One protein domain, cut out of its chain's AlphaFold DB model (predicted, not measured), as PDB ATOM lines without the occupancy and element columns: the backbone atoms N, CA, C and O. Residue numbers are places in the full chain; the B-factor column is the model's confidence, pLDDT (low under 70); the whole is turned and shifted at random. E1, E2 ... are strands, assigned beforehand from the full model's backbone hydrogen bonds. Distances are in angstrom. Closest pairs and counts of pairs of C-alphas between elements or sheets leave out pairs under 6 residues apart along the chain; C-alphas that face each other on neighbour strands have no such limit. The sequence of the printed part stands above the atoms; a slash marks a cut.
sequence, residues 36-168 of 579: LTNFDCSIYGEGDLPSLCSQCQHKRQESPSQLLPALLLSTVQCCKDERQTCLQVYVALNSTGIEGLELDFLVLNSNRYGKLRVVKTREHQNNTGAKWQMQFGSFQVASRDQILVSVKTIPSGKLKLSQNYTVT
ATOM      1  N   LEU A  36     135.477 127.984  77.071       83.12
ATOM      2  CA  LEU A  36     134.566 126.867  77.278       83.12
ATOM      3  C   LEU A  36     133.177 127.402  77.617       83.12
ATOM      4  O   LEU A  36     133.021 128.133  78.595       83.12
ATOM      5  N   THR A  37     132.168 127.017  76.845       83.06
ATOM      6  CA  THR A  37     130.777 127.450  77.041       83.06
ATOM      7  C   THR A  37     129.804 126.288  76.898       83.06
ATOM      8  O   THR A  37     130.123 125.254  76.317       83.06
ATOM      9  N   ASN A  38     128.588 126.450  77.417       83.06
ATOM     10  CA  ASN A  38     127.469 125.535  77.159       83.06
ATOM     11  C   ASN A  38     126.562 126.006  76.001       83.06
ATOM     12  O   ASN A  38     125.409 125.590  75.902       83.06
ATOM     13  N   PHE A  39     127.056 126.918  75.161       78.06
ATOM     14  CA  PHE A  39     126.355 127.474  74.004       78.06
ATOM     15  C   PHE A  39     127.339 127.769  72.871       78.06
ATOM     16  O   PHE A  39     128.500 128.089  73.121       78.06
ATOM     17  N   ASP A  40     126.858 127.709  71.631       82.25
ATOM     18  CA  ASP A  40     127.658 128.042  70.452       82.25
ATOM     19  C   ASP A  40     127.973 129.550  70.433       82.25
ATOM     20  O   ASP A  40     127.061 130.386  70.486       82.25
ATOM     21  N   CYS A  41     129.261 129.903  70.358       83.38
ATOM     22  CA  CYS A  41     129.704 131.295  70.319       83.38
ATOM     23  C   CYS A  41     130.942 131.564  69.460       83.38
ATOM     24  O   CYS A  41     131.757 130.679  69.191       83.38
ATOM     25  N   SER A  42     131.056 132.826  69.042       82.00
ATOM     26  CA  SER A  42     132.226 133.442  68.425       82.00
ATOM     27  C   SER A  42     132.944 134.323  69.439       82.00
ATOM     28  O   SER A  42     132.330 134.907  70.338       82.00
ATOM     29  N   ILE A  43     134.265 134.392  69.299       84.69
ATOM     30  CA  ILE A  43     135.143 135.056  70.257       84.69
ATOM     31  C   ILE A  43     135.949 136.132  69.536       84.69
ATOM     32  O   ILE A  43     136.504 135.890  68.465       84.69
ATOM     33  N   TYR A  44     136.052 137.302  70.156       79.50
ATOM     34  CA  TYR A  44     136.880 138.412  69.702       79.50
ATOM     35  C   TYR A  44     137.731 138.905  70.872       79.50
ATOM     36  O   TYR A  44     137.225 139.065  71.983       79.50
ATOM     37  N   GLY A  45     139.021 139.120  70.629       81.88
ATOM     38  CA  GLY A  45     139.972 139.607  71.627       81.88
ATOM     39  C   GLY A  45     140.614 140.913  71.192       81.88
ATOM     40  O   GLY A  45     140.911 141.086  70.012       81.88
ATOM     41  N   GLU A  46     140.852 141.796  72.150       76.69
ATOM     42  CA  GLU A  46     141.582 143.052  71.977       76.69
ATOM     43  C   GLU A  46     142.527 143.262  73.174       76.69
ATOM     44  O   GLU A  46     142.271 142.763  74.275       76.69
ATOM     45  N   GLY A  47     143.634 143.977  72.965       78.00
ATOM     46  CA  GLY A  47     144.651 144.221  73.996       78.00
ATOM     47  C   GLY A  47     145.568 143.020  74.259       78.00
ATOM     48  O   GLY A  47     145.821 142.212  73.366       78.00
ATOM     49  N   ASP A  48     146.053 142.896  75.497       71.56
ATOM     50  CA  ASP A  48     147.076 141.930  75.941       71.56
ATOM     51  C   ASP A  48     146.539 140.492  76.123       71.56
ATOM     52  O   ASP A  48     146.944 139.751  77.025       71.56
ATOM     53  N   LEU A  49     145.591 140.075  75.283       74.00
ATOM     54  CA  LEU A  49     145.089 138.704  75.249       74.00
ATOM     55  C   LEU A  49     145.965 137.831  74.334       74.00
ATOM     56  O   LEU A  49     146.407 138.282  73.277       74.00
ATOM     57  N   PRO A  50     146.200 136.554  74.690       69.69
ATOM     58  CA  PRO A  50     146.879 135.631  73.788       69.69
ATOM     59  C   PRO A  50     146.023 135.366  72.543       69.69
ATOM     60  O   PRO A  50     144.815 135.584  72.552       69.69
ATOM     61  N   SER A  51     146.629 134.812  71.489       70.69
ATOM     62  CA  SER A  51     145.914 134.380  70.279       70.69
ATOM     63  C   SER A  51     144.707 133.493  70.636       70.69
ATOM     64  O   SER A  51     144.898 132.362  71.099       70.69
ATOM     65  N   LEU A  52     143.488 133.999  70.448       73.38
ATOM     66  CA  LEU A  52     142.238 133.316  70.795       73.38
ATOM     67  C   LEU A  52     141.780 132.383  69.674       73.38
ATOM     68  O   LEU A  52     142.047 132.627  68.497       73.38
ATOM     69  N   CYS A  53     141.071 131.317  70.038       75.00
ATOM     70  CA  CYS A  53     140.383 130.491  69.052       75.00
ATOM     71  C   CYS A  53     139.170 131.263  68.501       75.00
ATOM     72  O   CYS A  53     138.503 131.977  69.247       75.00
ATOM     73  N   SER A  54     138.853 131.128  67.210       67.88
ATOM     74  CA  SER A  54     137.733 131.861  66.591       67.88
ATOM     75  C   SER A  54     136.348 131.392  67.062       67.88
ATOM     76  O   SER A  54     135.364 132.118  66.907       67.88
ATOM     77  N   GLN A  55     136.261 130.192  67.647       76.81
ATOM     78  CA  GLN A  55     135.029 129.577  68.141       76.81
ATOM     79  C   GLN A  55     135.211 129.026  69.557       76.81
ATOM     80  O   GLN A  55     136.299 128.584  69.932       76.81
ATOM     81  N   CYS A  56     134.122 129.036  70.326       79.81
ATOM     82  CA  CYS A  56     134.065 128.442  71.657       79.81
ATOM     83  C   CYS A  56     134.029 126.913  71.600       79.81
ATOM     84  O   CYS A  56     133.448 126.325  70.688       79.81
ATOM     85  N   GLN A  57     134.598 126.264  72.613       76.69
ATOM     86  CA  GLN A  57     134.478 124.822  72.792       76.69
ATOM     87  C   GLN A  57     133.309 124.488  73.721       76.69
ATOM     88  O   GLN A  57     133.134 125.093  74.780       76.69
ATOM     89  N   HIS A  58     132.514 123.492  73.331       71.88
ATOM     90  CA  HIS A  58     131.332 123.103  74.086       71.88
ATOM     91  C   HIS A  58     131.706 122.242  75.303       71.88
ATOM     92  O   HIS A  58     132.139 121.097  75.159       71.88
ATOM     93  N   LYS A  59     131.473 122.748  76.518       66.38
ATOM     94  CA  LYS A  59     131.683 122.006  77.770       66.38
ATOM     95  C   LYS A  59     130.389 121.309  78.201       66.38
ATOM     96  O   LYS A  59     129.347 121.952  78.319       66.38
ATOM     97  N   ARG A  60     130.431 119.989  78.438       50.97
ATOM     98  CA  ARG A  60     129.293 119.260  79.034       50.97
ATOM     99  C   ARG A  60     129.095 119.695  80.491       50.97
ATOM    100  O   ARG A  60     130.056 119.919  81.217       50.97
ATOM    101  N   GLN A  61     127.833 119.843  80.875       49.41
ATOM    102  CA  GLN A  61     127.384 120.438  82.131       49.41
ATOM    103  C   GLN A  61     127.773 119.588  83.353       49.41
ATOM    104  O   GLN A  61     127.125 118.589  83.644       49.41
ATOM    105  N   GLU A  62     128.798 120.015  84.091       48.41
ATOM    106  CA  GLU A  62     129.119 119.521  85.437       48.41
ATOM    107  C   GLU A  62     128.790 120.633  86.439       48.41
ATOM    108  O   GLU A  62     129.473 121.655  86.512       48.41
ATOM    109  N   SER A  63     127.676 120.493  87.157       39.44
ATOM    110  CA  SER A  63     127.171 121.518  88.073       39.44
ATOM    111  C   SER A  63     127.574 121.253  89.522       39.44
ATOM    112  O   SER A  63     127.213 120.206  90.057       39.44
ATOM    113  N   PRO A  64     128.110 122.258  90.228       44.12
ATOM    114  CA  PRO A  64     127.728 122.549  91.597       44.12
ATOM    115  C   PRO A  64     126.559 123.548  91.590       44.12
ATOM    116  O   PRO A  64     126.497 124.466  90.769       44.12
ATOM    117  N   SER A  65     125.613 123.372  92.507       47.59
ATOM    118  CA  SER A  65     124.448 124.240  92.709       47.59
ATOM    119  C   SER A  65     124.876 125.632  93.197       47.59
ATOM    120  O   SER A  65     124.929 125.882  94.396       47.59
ATOM    121  N   GLN A  66     125.222 126.536  92.281       53.91
ATOM    122  CA  GLN A  66     125.622 127.911  92.602       53.91
ATOM    123  C   GLN A  66     124.480 128.908  92.341       53.91
ATOM    124  O   GLN A  66     123.732 128.780  91.366       53.91
ATOM    125  N   LEU A  67     124.347 129.902  93.226       56.91
ATOM    126  CA  LEU A  67     123.406 131.019  93.097       56.91
ATOM    127  C   LEU A  67     123.832 131.919  91.925       56.91
ATOM    128  O   LEU A  67     124.997 132.287  91.812       56.91
ATOM    129  N   LEU A  68     122.891 132.255  91.042       63.06
ATOM    130  CA  LEU A  68     123.114 133.155  89.906       63.06
ATOM    131  C   LEU A  68     122.713 134.587  90.286       63.06
ATOM    132  O   LEU A  68     121.716 134.741  90.992       63.06
ATOM    133  N   PRO A  69     123.381 135.628  89.758       65.88
ATOM    134  CA  PRO A  69     124.542 135.603  88.863       65.88
ATOM    135  C   PRO A  69     125.859 135.371  89.627       65.88
ATOM    136  O   PRO A  69     126.042 135.890  90.723       65.88
ATOM    137  N   ALA A  70     126.793 134.625  89.032       72.69
ATOM    138  CA  ALA A  70     128.090 134.315  89.628       72.69
ATOM    139  C   ALA A  70     129.246 134.749  88.718       72.69
ATOM    140  O   ALA A  70     129.257 134.456  87.521       72.69
ATOM    141  N   LEU A  71     130.233 135.411  89.321       77.69
ATOM    142  CA  LEU A  71     131.557 135.673  88.765       77.69
ATOM    143  C   LEU A  71     132.570 135.109  89.762       77.69
ATOM    144  O   LEU A  71     132.575 135.512  90.922       77.69
ATOM    145  N   LEU A  72     133.371 134.142  89.321       77.50
ATOM    146  CA  LEU A  72     134.388 133.490  90.138       77.50
ATOM    147  C   LEU A  72     135.738 133.589  89.444       77.50
ATOM    148  O   LEU A  72     135.857 133.346  88.243       77.50
ATOM    149  N   LEU A  73     136.750 133.928  90.234       79.19
ATOM    150  CA  LEU A  73     138.117 134.124  89.785       79.19
ATOM    151  C   LEU A  73     139.032 133.175  90.555       79.19
ATOM    152  O   LEU A  73     138.973 133.092  91.783       79.19
ATOM    153  N   SER A  74     139.870 132.449  89.828       78.69
ATOM    154  CA  SER A  74     140.870 131.535  90.371       78.69
ATOM    155  C   SER A  74     142.137 131.569  89.519       78.69
ATOM    156  O   SER A  74     142.159 132.119  88.422       78.69
ATOM    157  N   THR A  75     143.220 130.987  90.020       77.88
ATOM    158  CA  THR A  75     144.489 130.869  89.291       77.88
ATOM    159  C   THR A  75     144.716 129.435  88.858       77.88
ATOM    160  O   THR A  75     144.615 128.521  89.680       77.88
ATOM    161  N   VAL A  76     145.093 129.249  87.599       76.62
ATOM    162  CA  VAL A  76     145.479 127.959  87.015       76.62
ATOM    163  C   VAL A  76     146.834 128.081  86.327       76.62
ATOM    164  O   VAL A  76     147.282 129.185  86.029       76.62
ATOM    165  N   GLN A  77     147.507 126.965  86.062       78.31
ATOM    166  CA  GLN A  77     148.677 126.985  85.181       78.31
ATOM    167  C   GLN A  77     148.250 127.248  83.733       78.31
ATOM    168  O   GLN A  77     147.242 126.715  83.265       78.31
ATOM    169  N   CYS A  78     149.017 128.077  83.027       68.88
ATOM    170  CA  CYS A  78     148.767 128.395  81.627       68.88
ATOM    171  C   CYS A  78     149.016 127.177  80.722       68.88
ATOM    172  O   CYS A  78     150.006 126.467  80.870       68.88
ATOM    173  N   CYS A  79     148.177 126.986  79.700       62.22
ATOM    174  CA  CYS A  79     148.258 125.813  78.821       62.22
ATOM    175  C   CYS A  79     149.488 125.770  77.886       62.22
ATOM    176  O   CYS A  79     149.791 124.708  77.349       62.22
ATOM    177  N   LYS A  80     150.178 126.902  77.653       57.72
ATOM    178  CA  LYS A  80     151.392 126.978  76.805       57.72
ATOM    179  C   LYS A  80     152.708 126.915  77.588       57.72
ATOM    180  O   LYS A  80     153.727 126.575  76.998       57.72
ATOM    181  N   ASP A  81     152.690 127.245  78.878       57.91
ATOM    182  CA  ASP A  81     153.880 127.300  79.730       57.91
ATOM    183  C   ASP A  81     153.483 126.945  81.169       57.91
ATOM    184  O   ASP A  81     152.851 127.743  81.864       57.91
ATOM    185  N   GLU A  82     153.858 125.744  81.620       57.41
ATOM    186  CA  GLU A  82     153.559 125.247  82.971       57.41
ATOM    187  C   GLU A  82     154.209 126.100  84.078       57.41
ATOM    188  O   GLU A  82     153.876 125.949  85.254       57.41
ATOM    189  N   ARG A  83     155.121 127.023  83.740       60.75
ATOM    190  CA  ARG A  83     155.712 127.971  84.699       60.75
ATOM    191  C   ARG A  83     154.919 129.266  84.849       60.75
ATOM    192  O   ARG A  83     155.189 130.024  85.780       60.75
ATOM    193  N   GLN A  84     153.959 129.533  83.966       66.06
ATOM    194  CA  GLN A  84     153.163 130.757  83.986       66.06
ATOM    195  C   GLN A  84     151.801 130.514  84.629       66.06
ATOM    196  O   GLN A  84     151.162 129.479  84.431       66.06
ATOM    197  N   THR A  85     151.354 131.492  85.413       80.25
ATOM    198  CA  THR A  85     150.034 131.470  86.045       80.25
ATOM    199  C   THR A  85     149.055 132.238  85.166       80.25
ATOM    200  O   THR A  85     149.347 133.341  84.707       80.25
ATOM    201  N   CYS A  86     147.893 131.650  84.916       81.81
ATOM    202  CA  CYS A  86     146.805 132.252  84.171       81.81
ATOM    203  C   CYS A  86     145.594 132.447  85.085       81.81
ATOM    204  O   CYS A  86     145.307 131.630  85.964       81.81
ATOM    205  N   LEU A  87     144.864 133.535  84.863       84.06
ATOM    206  CA  LEU A  87     143.594 133.783  85.521       84.06
ATOM    207  C   LEU A  87     142.513 132.936  84.861       84.06
ATOM    208  O   LEU A  87     142.266 133.036  83.658       84.06
ATOM    209  N   GLN A  88     141.855 132.128  85.679       84.88
ATOM    210  CA  GLN A  88     140.647 131.413  85.337       84.88
ATOM    211  C   GLN A  88     139.436 132.198  85.822       84.88
ATOM    212  O   GLN A  88     139.256 132.455  87.009       84.88
ATOM    213  N   VAL A  89     138.600 132.571  84.864       84.38
ATOM    214  CA  VAL A  89     137.330 133.244  85.071       84.38
ATOM    215  C   VAL A  89     136.220 132.260  84.787       84.38
ATOM    216  O   VAL A  89     136.195 131.638  83.725       84.38
ATOM    217  N   TYR A  90     135.290 132.151  85.723       84.00
ATOM    218  CA  TYR A  90     134.038 131.438  85.550       84.00
ATOM    219  C   TYR A  90     132.875 132.410  85.710       84.00
ATOM    220  O   TYR A  90     132.800 133.160  86.685       84.00
ATOM    221  N   VAL A  91     131.966 132.389  84.743       81.81
ATOM    222  CA  VAL A  91     130.774 133.229  84.709       81.81
ATOM    223  C   VAL A  91     129.558 132.334  84.567       81.81
ATOM    224  O   VAL A  91     129.494 131.518  83.647       81.81
ATOM    225  N   ALA A  92     128.575 132.521  85.443       82.06
ATOM    226  CA  ALA A  92     127.275 131.885  85.317       82.06
ATOM    227  C   ALA A  92     126.146 132.906  85.488       82.06
ATOM    228  O   ALA A  92     126.103 133.644  86.472       82.06
ATOM    229  N   LEU A  93     125.206 132.952  84.543       81.38
ATOM    230  CA  LEU A  93     124.111 133.929  84.546       81.38
ATOM    231  C   LEU A  93     122.865 133.426  83.812       81.38
ATOM    232  O   LEU A  93     122.914 132.455  83.057       81.38
ATOM    233  N   ASN A  94     121.723 134.071  84.057       79.56
ATOM    234  CA  ASN A  94     120.487 133.773  83.336       79.56
ATOM    235  C   ASN A  94     120.542 134.400  81.938       79.56
ATOM    236  O   ASN A  94     120.796 135.592  81.819       79.56
ATOM    237  N   SER A  95     120.295 133.612  80.893       70.25
ATOM    238  CA  SER A  95     120.463 134.049  79.501       70.25
ATOM    239  C   SER A  95     119.310 134.864  78.918       70.25
ATOM    240  O   SER A  95     119.342 135.215  77.739       70.25
ATOM    241  N   THR A  96     118.271 135.159  79.704       72.88
ATOM    242  CA  THR A  96     117.053 135.813  79.212       72.88
ATOM    243  C   THR A  96     117.347 137.172  78.568       72.88
ATOM    244  O   THR A  96     117.594 138.172  79.245       72.88
ATOM    245  N   GLY A  97     117.284 137.202  77.235       68.12
ATOM    246  CA  GLY A  97     117.508 138.384  76.406       68.12
ATOM    247  C   GLY A  97     118.962 138.871  76.361       68.12
ATOM    248  O   GLY A  97     119.181 140.066  76.179       68.12
ATOM    249  N   ILE A  98     119.934 137.989  76.582       77.06
ATOM    250  CA  ILE A  98     121.360 138.294  76.437       77.06
ATOM    251  C   ILE A  98     121.856 137.657  75.134       77.06
ATOM    252  O   ILE A  98     121.557 136.498  74.852       77.06
ATOM    253  N   GLU A  99     122.605 138.421  74.343       79.31
ATOM    254  CA  GLU A  99     123.154 138.027  73.036       79.31
ATOM    255  C   GLU A  99     124.661 137.734  73.107       79.31
ATOM    256  O   GLU A  99     125.207 136.993  72.289       79.31
ATOM    257  N   GLY A 100     125.338 138.252  74.132       82.81
ATOM    258  CA  GLY A 100     126.756 138.009  74.364       82.81
ATOM    259  C   GLY A 100     127.253 138.576  75.688       82.81
ATOM    260  O   GLY A 100     126.505 139.198  76.446       82.81
ATOM    261  N   LEU A 101     128.535 138.355  75.957       85.94
ATOM    262  CA  LEU A 101     129.255 138.842  77.126       85.94
ATOM    263  C   LEU A 101     130.517 139.580  76.690       85.94
ATOM    264  O   LEU A 101     131.198 139.188  75.745       85.94
ATOM    265  N   GLU A 102     130.837 140.642  77.412       87.44
ATOM    266  CA  GLU A 102     132.066 141.408  77.262       87.44
ATOM    267  C   GLU A 102     132.800 141.401  78.602       87.44
ATOM    268  O   GLU A 102     132.259 141.851  79.612       87.44
ATOM    269  N   LEU A 103     134.002 140.830  78.616       88.69
ATOM    270  CA  LEU A 103     134.866 140.734  79.782       88.69
ATOM    271  C   LEU A 103     136.044 141.689  79.603       88.69
ATOM    272  O   LEU A 103     136.815 141.565  78.653       88.69
ATOM    273  N   ASP A 104     136.188 142.606  80.547       84.75
ATOM    274  CA  ASP A 104     137.305 143.535  80.643       84.75
ATOM    275  C   ASP A 104     138.253 143.059  81.748       84.75
ATOM    276  O   ASP A 104     137.833 142.875  82.894       84.75
ATOM    277  N   PHE A 105     139.523 142.883  81.405       84.19
ATOM    278  CA  PHE A 105     140.611 142.532  82.311       84.19
ATOM    279  C   PHE A 105     141.529 143.736  82.446       84.19
ATOM    280  O   PHE A 105     142.098 144.184  81.453       84.19
ATOM    281  N   LEU A 106     141.700 144.245  83.662       79.19
ATOM    282  CA  LEU A 106     142.619 145.341  83.937       79.19
ATOM    283  C   LEU A 106     143.562 144.955  85.071       79.19
ATOM    284  O   LEU A 106     143.137 144.814  86.218       79.19
ATOM    285  N   VAL A 107     144.846 144.799  84.757       79.50
ATOM    286  CA  VAL A 107     145.892 144.631  85.769       79.50
ATOM    287  C   VAL A 107     146.229 146.010  86.319       79.50
ATOM    288  O   VAL A 107     146.852 146.818  85.637       79.50
ATOM    289  N   LEU A 108     145.825 146.286  87.554       74.19
ATOM    290  CA  LEU A 108     145.906 147.616  88.164       74.19
ATOM    291  C   LEU A 108     147.353 148.089  88.349       74.19
ATOM    292  O   LEU A 108     147.635 149.275  88.223       74.19
ATOM    293  N   ASN A 109     148.275 147.157  88.599       74.94
ATOM    294  CA  ASN A 109     149.680 147.473  88.858       74.94
ATOM    295  C   ASN A 109     150.442 147.889  87.591       74.94
ATOM    296  O   ASN A 109     151.363 148.695  87.667       74.94
ATOM    297  N   SER A 110     150.088 147.317  86.437       71.19
ATOM    298  CA  SER A 110     150.813 147.501  85.173       71.19
ATOM    299  C   SER A 110     149.987 148.204  84.095       71.19
ATOM    300  O   SER A 110     150.461 148.363  82.975       71.19
ATOM    301  N   ASN A 111     148.734 148.548  84.405       73.69
ATOM    302  CA  ASN A 111     147.731 149.067  83.475       73.69
ATOM    303  C   ASN A 111     147.563 148.217  82.198       73.69
ATOM    304  O   ASN A 111     147.166 148.721  81.149       73.69
ATOM    305  N   ARG A 112     147.887 146.917  82.280       82.31
ATOM    306  CA  ARG A 112     147.699 145.987  81.162       82.31
ATOM    307  C   ARG A 112     146.223 145.690  81.027       82.31
ATOM    308  O   ARG A 112     145.571 145.335  82.014       82.31
ATOM    309  N   TYR A 113     145.726 145.822  79.809       83.88
ATOM    310  CA  TYR A 113     144.314 145.691  79.503       83.88
ATOM    311  C   TYR A 113     144.094 144.587  78.480       83.88
ATOM    312  O   TYR A 113     144.777 144.520  77.461       83.88
ATOM    313  N   GLY A 114     143.113 143.734  78.748       84.06
ATOM    314  CA  GLY A 114     142.618 142.744  77.804       84.06
ATOM    315  C   GLY A 114     141.102 142.805  77.740       84.06
ATOM    316  O   GLY A 114     140.438 142.943  78.767       84.06
ATOM    317  N   LYS A 115     140.545 142.667  76.541       86.12
ATOM    318  CA  LYS A 115     139.101 142.671  76.316       86.12
ATOM    319  C   LYS A 115     138.668 141.438  75.553       86.12
ATOM    320  O   LYS A 115     139.071 141.236  74.411       86.12
ATOM    321  N   LEU A 116     137.821 140.627  76.173       88.44
ATOM    322  CA  LEU A 116     137.278 139.413  75.582       88.44
ATOM    323  C   LEU A 116     135.786 139.591  75.324       88.44
ATOM    324  O   LEU A 116     134.993 139.723  76.255       88.44
ATOM    325  N   ARG A 117     135.388 139.541  74.059       88.31
ATOM    326  CA  ARG A 117     133.989 139.574  73.641       88.31
ATOM    327  C   ARG A 117     133.562 138.190  73.167       88.31
ATOM    328  O   ARG A 117     134.186 137.618  72.279       88.31
ATOM    329  N   VAL A 118     132.479 137.676  73.739       88.94
ATOM    330  CA  VAL A 118     131.902 136.363  73.430       88.94
ATOM    331  C   VAL A 118     130.462 136.559  72.979       88.94
ATOM    332  O   VAL A 118     129.621 136.994  73.762       88.94
ATOM    333  N   VAL A 119     130.172 136.262  71.716       85.25
ATOM    334  CA  VAL A 119     128.860 136.502  71.097       85.25
ATOM    335  C   VAL A 119     128.235 135.174  70.702       85.25
ATOM    336  O   VAL A 119     128.899 134.318  70.125       85.25
ATOM    337  N   LYS A 120     126.954 134.977  71.014       83.81
ATOM    338  CA  LYS A 120     126.227 133.762  70.635       83.81
ATOM    339  C   LYS A 120     126.035 133.710  69.113       83.81
ATOM    340  O   LYS A 120     125.617 134.693  68.514       83.81
ATOM    341  N   THR A 121     126.295 132.558  68.489       73.50
ATOM    342  CA  THR A 121     126.309 132.423  67.015       73.50
ATOM    343  C   THR A 121     125.081 131.747  66.404       73.50
ATOM    344  O   THR A 121     124.942 131.773  65.184       73.50
ATOM    345  N   ARG A 122     124.173 131.149  67.195       67.69
ATOM    346  CA  ARG A 122     122.966 130.477  66.664       67.69
ATOM    347  C   ARG A 122     121.642 131.058  67.159       67.69
ATOM    348  O   ARG A 122     121.413 131.206  68.360       67.69
ATOM    349  N   GLU A 123     120.749 131.271  66.193       53.34
ATOM    350  CA  GLU A 123     119.395 131.829  66.325       53.34
ATOM    351  C   GLU A 123     118.326 130.772  66.682       53.34
ATOM    352  O   GLU A 123     117.262 131.103  67.197       53.34
ATOM    353  N   HIS A 124     118.609 129.476  66.503       46.84
ATOM    354  CA  HIS A 124     117.628 128.408  66.718       46.84
ATOM    355  C   HIS A 124     117.947 127.518  67.922       46.84
ATOM    356  O   HIS A 124     118.630 126.507  67.796       46.84
ATOM    357  N   GLN A 125     117.374 127.870  69.075       45.81
ATOM    358  CA  GLN A 125     116.626 126.926  69.916       45.81
ATOM    359  C   GLN A 125     115.875 127.689  71.016       45.81
ATOM    360  O   GLN A 125     116.474 128.394  71.830       45.81
ATOM    361  N   ASN A 126     114.551 127.516  71.015       44.75
ATOM    362  CA  ASN A 126     113.605 127.935  72.047       44.75
ATOM    363  C   ASN A 126     113.870 127.170  73.355       44.75
ATOM    364  O   ASN A 126     113.101 126.294  73.739       44.75
ATOM    365  N   ASN A 127     114.956 127.500  74.050       44.84
ATOM    366  CA  ASN A 127     115.105 127.155  75.457       44.84
ATOM    367  C   ASN A 127     114.800 128.397  76.287       44.84
ATOM    368  O   ASN A 127     115.665 129.215  76.603       44.84
ATOM    369  N   THR A 128     113.522 128.523  76.626       43.19
ATOM    370  CA  THR A 128     113.029 129.321  77.743       43.19
ATOM    371  C   THR A 128     113.857 129.001  78.996       43.19
ATOM    372  O   THR A 128     113.813 127.895  79.524       43.19
ATOM    373  N   GLY A 129     114.652 129.973  79.461       53.94
ATOM    374  CA  GLY A 129     115.333 129.921  80.762       53.94
ATOM    375  C   GLY A 129     116.660 129.153  80.829       53.94
ATOM    376  O   GLY A 129     116.964 128.565  81.867       53.94
ATOM    377  N   ALA A 130     117.476 129.138  79.770       65.88
ATOM    378  CA  ALA A 130     118.795 128.502  79.844       65.88
ATOM    379  C   ALA A 130     119.779 129.315  80.712       65.88
ATOM    380  O   ALA A 130     119.925 130.529  80.563       65.88
ATOM    381  N   LYS A 131     120.496 128.647  81.613       76.56
ATOM    382  CA  LYS A 131     121.620 129.235  82.353       76.56
ATOM    383  C   LYS A 131     122.845 129.245  81.435       76.56
ATOM    384  O   LYS A 131     123.204 128.192  80.913       76.56
ATOM    385  N   TRP A 132     123.481 130.393  81.225       81.50
ATOM    386  CA  TRP A 132     124.768 130.463  80.528       81.50
ATOM    387  C   TRP A 132     125.897 130.205  81.503       81.50
ATOM    388  O   TRP A 132     125.908 130.777  82.591       81.50
ATOM    389  N   GLN A 133     126.834 129.353  81.098       82.19
ATOM    390  CA  GLN A 133     128.072 129.085  81.811       82.19
ATOM    391  C   GLN A 133     129.234 129.279  80.846       82.19
ATOM    392  O   GLN A 133     129.243 128.714  79.753       82.19
ATOM    393  N   MET A 134     130.202 130.086  81.261       84.75
ATOM    394  CA  MET A 134     131.400 130.394  80.497       84.75
ATOM    395  C   MET A 134     132.623 130.270  81.396       84.75
ATOM    396  O   MET A 134     132.620 130.748  82.528       84.75
ATOM    397  N   GLN A 135     133.680 129.665  80.870       83.94
ATOM    398  CA  GLN A 135     134.971 129.565  81.524       83.94
ATOM    399  C   GLN A 135     136.079 129.987  80.560       83.94
ATOM    400  O   GLN A 135     136.142 129.519  79.425       83.94
ATOM    401  N   PHE A 136     136.967 130.857  81.027       84.31
ATOM    402  CA  PHE A 136     138.129 131.323  80.279       84.31
ATOM    403  C   PHE A 136     139.356 131.307  81.185       84.31
ATOM    404  O   PHE A 136     139.285 131.799  82.303       84.31
ATOM    405  N   GLY A 137     140.465 130.722  80.730       79.31
ATOM    406  CA  GLY A 137     141.630 130.440  81.580       79.31
ATOM    407  C   GLY A 137     142.977 130.855  81.005       79.31
ATOM    408  O   GLY A 137     143.974 130.234  81.351       79.31
ATOM    409  N   SER A 138     143.017 131.821  80.082       78.06
ATOM    410  CA  SER A 138     144.234 132.130  79.308       78.06
ATOM    411  C   SER A 138     144.806 133.536  79.526       78.06
ATOM    412  O   SER A 138     145.772 133.897  78.863       78.06
ATOM    413  N   PHE A 139     144.249 134.348  80.429       80.81
ATOM    414  CA  PHE A 139     144.821 135.668  80.721       80.81
ATOM    415  C   PHE A 139     146.052 135.520  81.623       80.81
ATOM    416  O   PHE A 139     145.927 135.013  82.735       80.81
ATOM    417  N   GLN A 140     147.234 135.919  81.149       83.62
ATOM    418  CA  GLN A 140     148.496 135.721  81.871       83.62
ATOM    419  C   GLN A 140     148.646 136.696  83.036       83.62
ATOM    420  O   GLN A 140     148.498 137.908  82.871       83.62
ATOM    421  N   VAL A 141     149.006 136.168  84.205       78.94
ATOM    422  CA  VAL A 141     149.084 136.940  85.444       78.94
ATOM    423  C   VAL A 141     150.318 136.580  86.260       78.94
ATOM    424  O   VAL A 141     150.741 135.425  86.314       78.94
ATOM    425  N   ALA A 142     150.903 137.581  86.907       79.44
ATOM    426  CA  ALA A 142     152.036 137.422  87.801       79.44
ATOM    427  C   ALA A 142     151.584 137.347  89.265       79.44
ATOM    428  O   ALA A 142     150.496 137.785  89.646       79.44
ATOM    429  N   SER A 143     152.437 136.779  90.120       75.25
ATOM    430  CA  SER A 143     152.174 136.757  91.558       75.25
ATOM    431  C   SER A 143     152.061 138.183  92.098       75.25
ATOM    432  O   SER A 143     152.903 139.025  91.797       75.25
ATOM    433  N   ARG A 144     151.055 138.425  92.946       75.50
ATOM    434  CA  ARG A 144     150.686 139.733  93.515       75.50
ATOM    435  C   ARG A 144     150.069 140.732  92.533       75.50
ATOM    436  O   ARG A 144     149.806 141.864  92.946       75.50
ATOM    437  N   ASP A 145     149.770 140.333  91.297       76.69
ATOM    438  CA  ASP A 145     148.938 141.153  90.417       76.69
ATOM    439  C   ASP A 145     147.567 141.377  91.059       76.69
ATOM    440  O   ASP A 145     146.930 140.440  91.553       76.69
ATOM    441  N   GLN A 146     147.128 142.634  91.053       80.62
ATOM    442  CA  GLN A 146     145.756 143.010  91.370       80.62
ATOM    443  C   GLN A 146     145.012 143.241  90.069       80.62
ATOM    444  O   GLN A 146     145.404 144.085  89.263       80.62
ATOM    445  N   ILE A 147     143.961 142.462  89.851       81.56
ATOM    446  CA  ILE A 147     143.274 142.405  88.570       81.56
ATOM    447  C   ILE A 147     141.810 142.703  88.813       81.56
ATOM    448  O   ILE A 147     141.135 141.997  89.564       81.56
ATOM    449  N   LEU A 148     141.316 143.740  88.150       78.94
ATOM    450  CA  LEU A 148     139.897 144.021  88.076       78.94
ATOM    451  C   LEU A 148     139.337 143.307  86.850       78.94
ATOM    452  O   LEU A 148     139.673 143.654  85.718       78.94
ATOM    453  N   VAL A 149     138.478 142.316  87.081       82.75
ATOM    454  CA  VAL A 149     137.702 141.676  86.016       82.75
ATOM    455  C   VAL A 149     136.291 142.220  86.076       82.75
ATOM    456  O   VAL A 149     135.634 142.118  87.115       82.75
ATOM    457  N   SER A 150     135.810 142.791  84.975       79.25
ATOM    458  CA  SER A 150     134.419 143.222  84.855       79.25
ATOM    459  C   SER A 150     133.722 142.531  83.694       79.25
ATOM    460  O   SER A 150     134.313 142.348  82.638       79.25
ATOM    461  N   VAL A 151     132.472 142.126  83.903       83.19
ATOM    462  CA  VAL A 151     131.647 141.419  82.923       83.19
ATOM    463  C   VAL A 151     130.407 142.249  82.641       83.19
ATOM    464  O   VAL A 151     129.665 142.598  83.562       83.19
ATOM    465  N   LYS A 152     130.176 142.546  81.366       79.06
ATOM    466  CA  LYS A 152     129.010 143.267  80.852       79.06
ATOM    467  C   LYS A 152     128.243 142.374  79.883       79.06
ATOM    468  O   LYS A 152     128.828 141.544  79.191       79.06
ATOM    469  N   THR A 153     126.932 142.561  79.810       79.88
ATOM    470  CA  THR A 153     126.088 141.896  78.808       79.88
ATOM    471  C   THR A 153     126.082 142.653  77.485       79.88
ATOM    472  O   THR A 153     126.276 143.869  77.451       79.88
ATOM    473  N   ILE A 154     125.790 141.935  76.404       76.31
ATOM    474  CA  ILE A 154     125.463 142.480  75.084       76.31
ATOM    475  C   ILE A 154     123.990 142.135  74.815       76.31
ATOM    476  O   ILE A 154     123.659 140.948  74.868       76.31
ATOM    477  N   PRO A 155     123.095 143.116  74.584       65.56
ATOM    478  CA  PRO A 155     123.304 144.563  74.706       65.56
ATOM    479  C   PRO A 155     123.583 145.013  76.157       65.56
ATOM    480  O   PRO A 155     123.242 144.331  77.134       65.56
ATOM    481  N   SER A 156     124.240 146.165  76.298       63.88
ATOM    482  CA  SER A 156     124.636 146.737  77.591       63.88
ATOM    483  C   SER A 156     123.417 147.175  78.416       63.88
ATOM    484  O   SER A 156     122.434 147.649  77.859       63.88
ATOM    485  N   GLY A 157     123.475 147.027  79.747       54.97
ATOM    486  CA  GLY A 157     122.439 147.526  80.670       54.97
ATOM    487  C   GLY A 157     121.602 146.462  81.390       54.97
ATOM    488  O   GLY A 157     120.829 146.815  82.273       54.97
ATOM    489  N   LYS A 158     121.771 145.167  81.078       59.44
ATOM    490  CA  LYS A 158     121.064 144.085  81.795       59.44
ATOM    491  C   LYS A 158     121.785 143.620  83.055       59.44
ATOM    492  O   LYS A 158     121.133 143.282  84.037       59.44
ATOM    493  N   LEU A 159     123.117 143.582  83.024       65.06
ATOM    494  CA  LEU A 159     123.936 143.156  84.155       65.06
ATOM    495  C   LEU A 159     125.380 143.653  83.992       65.06
ATOM    496  O   LEU A 159     125.949 143.588  82.899       65.06
ATOM    497  N   LYS A 160     125.973 144.122  85.093       72.19
ATOM    498  CA  LYS A 160     127.397 144.445  85.203       72.19
ATOM    499  C   LYS A 160     127.934 143.824  86.490       72.19
ATOM    500  O   LYS A 160     127.480 144.180  87.572       72.19
ATOM    501  N   LEU A 161     128.881 142.903  86.364       72.06
ATOM    502  CA  LEU A 161     129.599 142.318  87.497       72.06
ATOM    503  C   LEU A 161     131.034 142.815  87.477       72.06
ATOM    504  O   LEU A 161     131.615 142.982  86.409       72.06
ATOM    505  N   SER A 162     131.622 143.024  88.645       77.88
ATOM    506  CA  SER A 162     133.042 143.333  88.757       77.88
ATOM    507  C   SER A 162     133.610 142.717  90.017       77.88
ATOM    508  O   SER A 162     133.000 142.827  91.080       77.88
ATOM    509  N   GLN A 163     134.784 142.113  89.908       72.62
ATOM    510  CA  GLN A 163     135.491 141.542  91.041       72.62
ATOM    511  C   GLN A 163     136.971 141.900  90.949       72.62
ATOM    512  O   GLN A 163     137.582 141.811  89.883       72.62
ATOM    513  N   ASN A 164     137.534 142.323  92.078       76.75
ATOM    514  CA  ASN A 164     138.967 142.517  92.226       76.75
ATOM    515  C   ASN A 164     139.585 141.212  92.740       76.75
ATOM    516  O   ASN A 164     139.105 140.649  93.726       76.75
ATOM    517  N   TYR A 165     140.630 140.733  92.074       74.69
ATOM    518  CA  TYR A 165     141.322 139.502  92.413       74.69
ATOM    519  C   TYR A 165     142.813 139.753  92.591       74.69
ATOM    520  O   TYR A 165     143.459 140.361  91.740       74.69
ATOM    521  N   THR A 166     143.361 139.278  93.710       80.19
ATOM    522  CA  THR A 166     144.800 139.333  93.984       80.19
ATOM    523  C   THR A 166     145.397 137.949  93.783       80.19
ATOM    524  O   THR A 166     145.002 136.998  94.454       80.19
ATOM    525  N   VAL A 167     146.366 137.839  92.878       78.56
ATOM    526  CA  VAL A 167     147.014 136.568  92.542       78.56
ATOM    527  C   VAL A 167     147.936 136.129  93.680       78.56
ATOM    528  O   VAL A 167     148.981 136.734  93.927       78.56
ATOM    529  N   THR A 168     147.574 135.053  94.374       70.75
ATOM    530  CA  THR A 168     148.423 134.408  95.385       70.75
ATOM    531  C   THR A 168     149.331 133.362  94.736       70.75
ATOM    532  O   THR A 168     148.952 132.718  93.762       70.75
TER     533      THR A 168
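What this domain is: This is residues 36 to 168 of the 579 residues of the protein "interleukin-17 receptor E isoform X2" of Pantherophis guttatus (UniProt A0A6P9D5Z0). Two sheets lie face to face as a sandwich: a twisted sheet of five strands, E1 E5 E4 E7 E8, and over it a smaller one of three, E2 E3 E6, their strands crossed at 38 degrees. The two sheets come close at the side of E2 and E8; at the other side E1 and E6 are apart, and the long link of residues 48 to 69 swings round there from E1 to E2. The printed part has 133 residues with no named helix and eight named strands, E1 to E8 in chain order; both sheets are antiparallel and the class is all strand. It is compact, with a radius of gyration of the C-alphas of 14.6 A, and spans 44 by 29 by 27 A.

Where its parts are: In the larger sheet, E1 is residues 41 to 47, beginning at C-alpha 41 (129.704, 131.295, 70.319). Beside it comes E5, residues 112 to 120, 26.9 A long, then E4, residues 100 to 107, 23.2 A, then E7, residues 146 to 154, 26.0 A. E8, residues 160 to 166, ends at C-alpha 166 (144.800, 139.333, 93.984). In the smaller sheet, E2 is residues 70 to 78, 22.9 A, and bends by 55 degrees at residue 75. E3, residues 81 to 94, is 34.2 A long and bends by 92 degrees at residue 84. E6, residues 131 to 141, is 28.7 A long and bends by 54 degrees at residue 138.

How they stand to each other: The larger sheet has edge strands E1 and E8. E1 and E5 are antiparallel at 164 degrees, with N 44 and O 117 within hydrogen-bond range at 2.8 A. E4 and E5 form a hairpin, with N 103 and O 116 at 2.8 A. E4 and E7 are antiparallel, with N 104 and O 150 at 2.8 A. E7 and E8 form a hairpin, with N 151 and O 161 at 2.8 A. In the smaller sheet, E2 and E3 form a hairpin, with N 74 and O 88 at 2.9 A. E3 and E6 are antiparallel at 156 degrees, with N 91 and O 134 at 2.8 A. The parts of the two sheets that face each other are 9.3 A centre to centre. The closest C-alphas of E2 and E8 are those of Leu 73 and Tyr 165, 6.8 A apart. E4 and E6 are near each other.

The domain as a whole: The C-alphas farthest apart are those of Asn 126 and Arg 144, 44.4 A. The printed part has no cut. The link from E1 to E2, 22 residues, is long. Mean pLDDT of the printed part is 73.6; 35 residues are under 70, among them residues 59 to 69, 78 to 84 and 122 to 130.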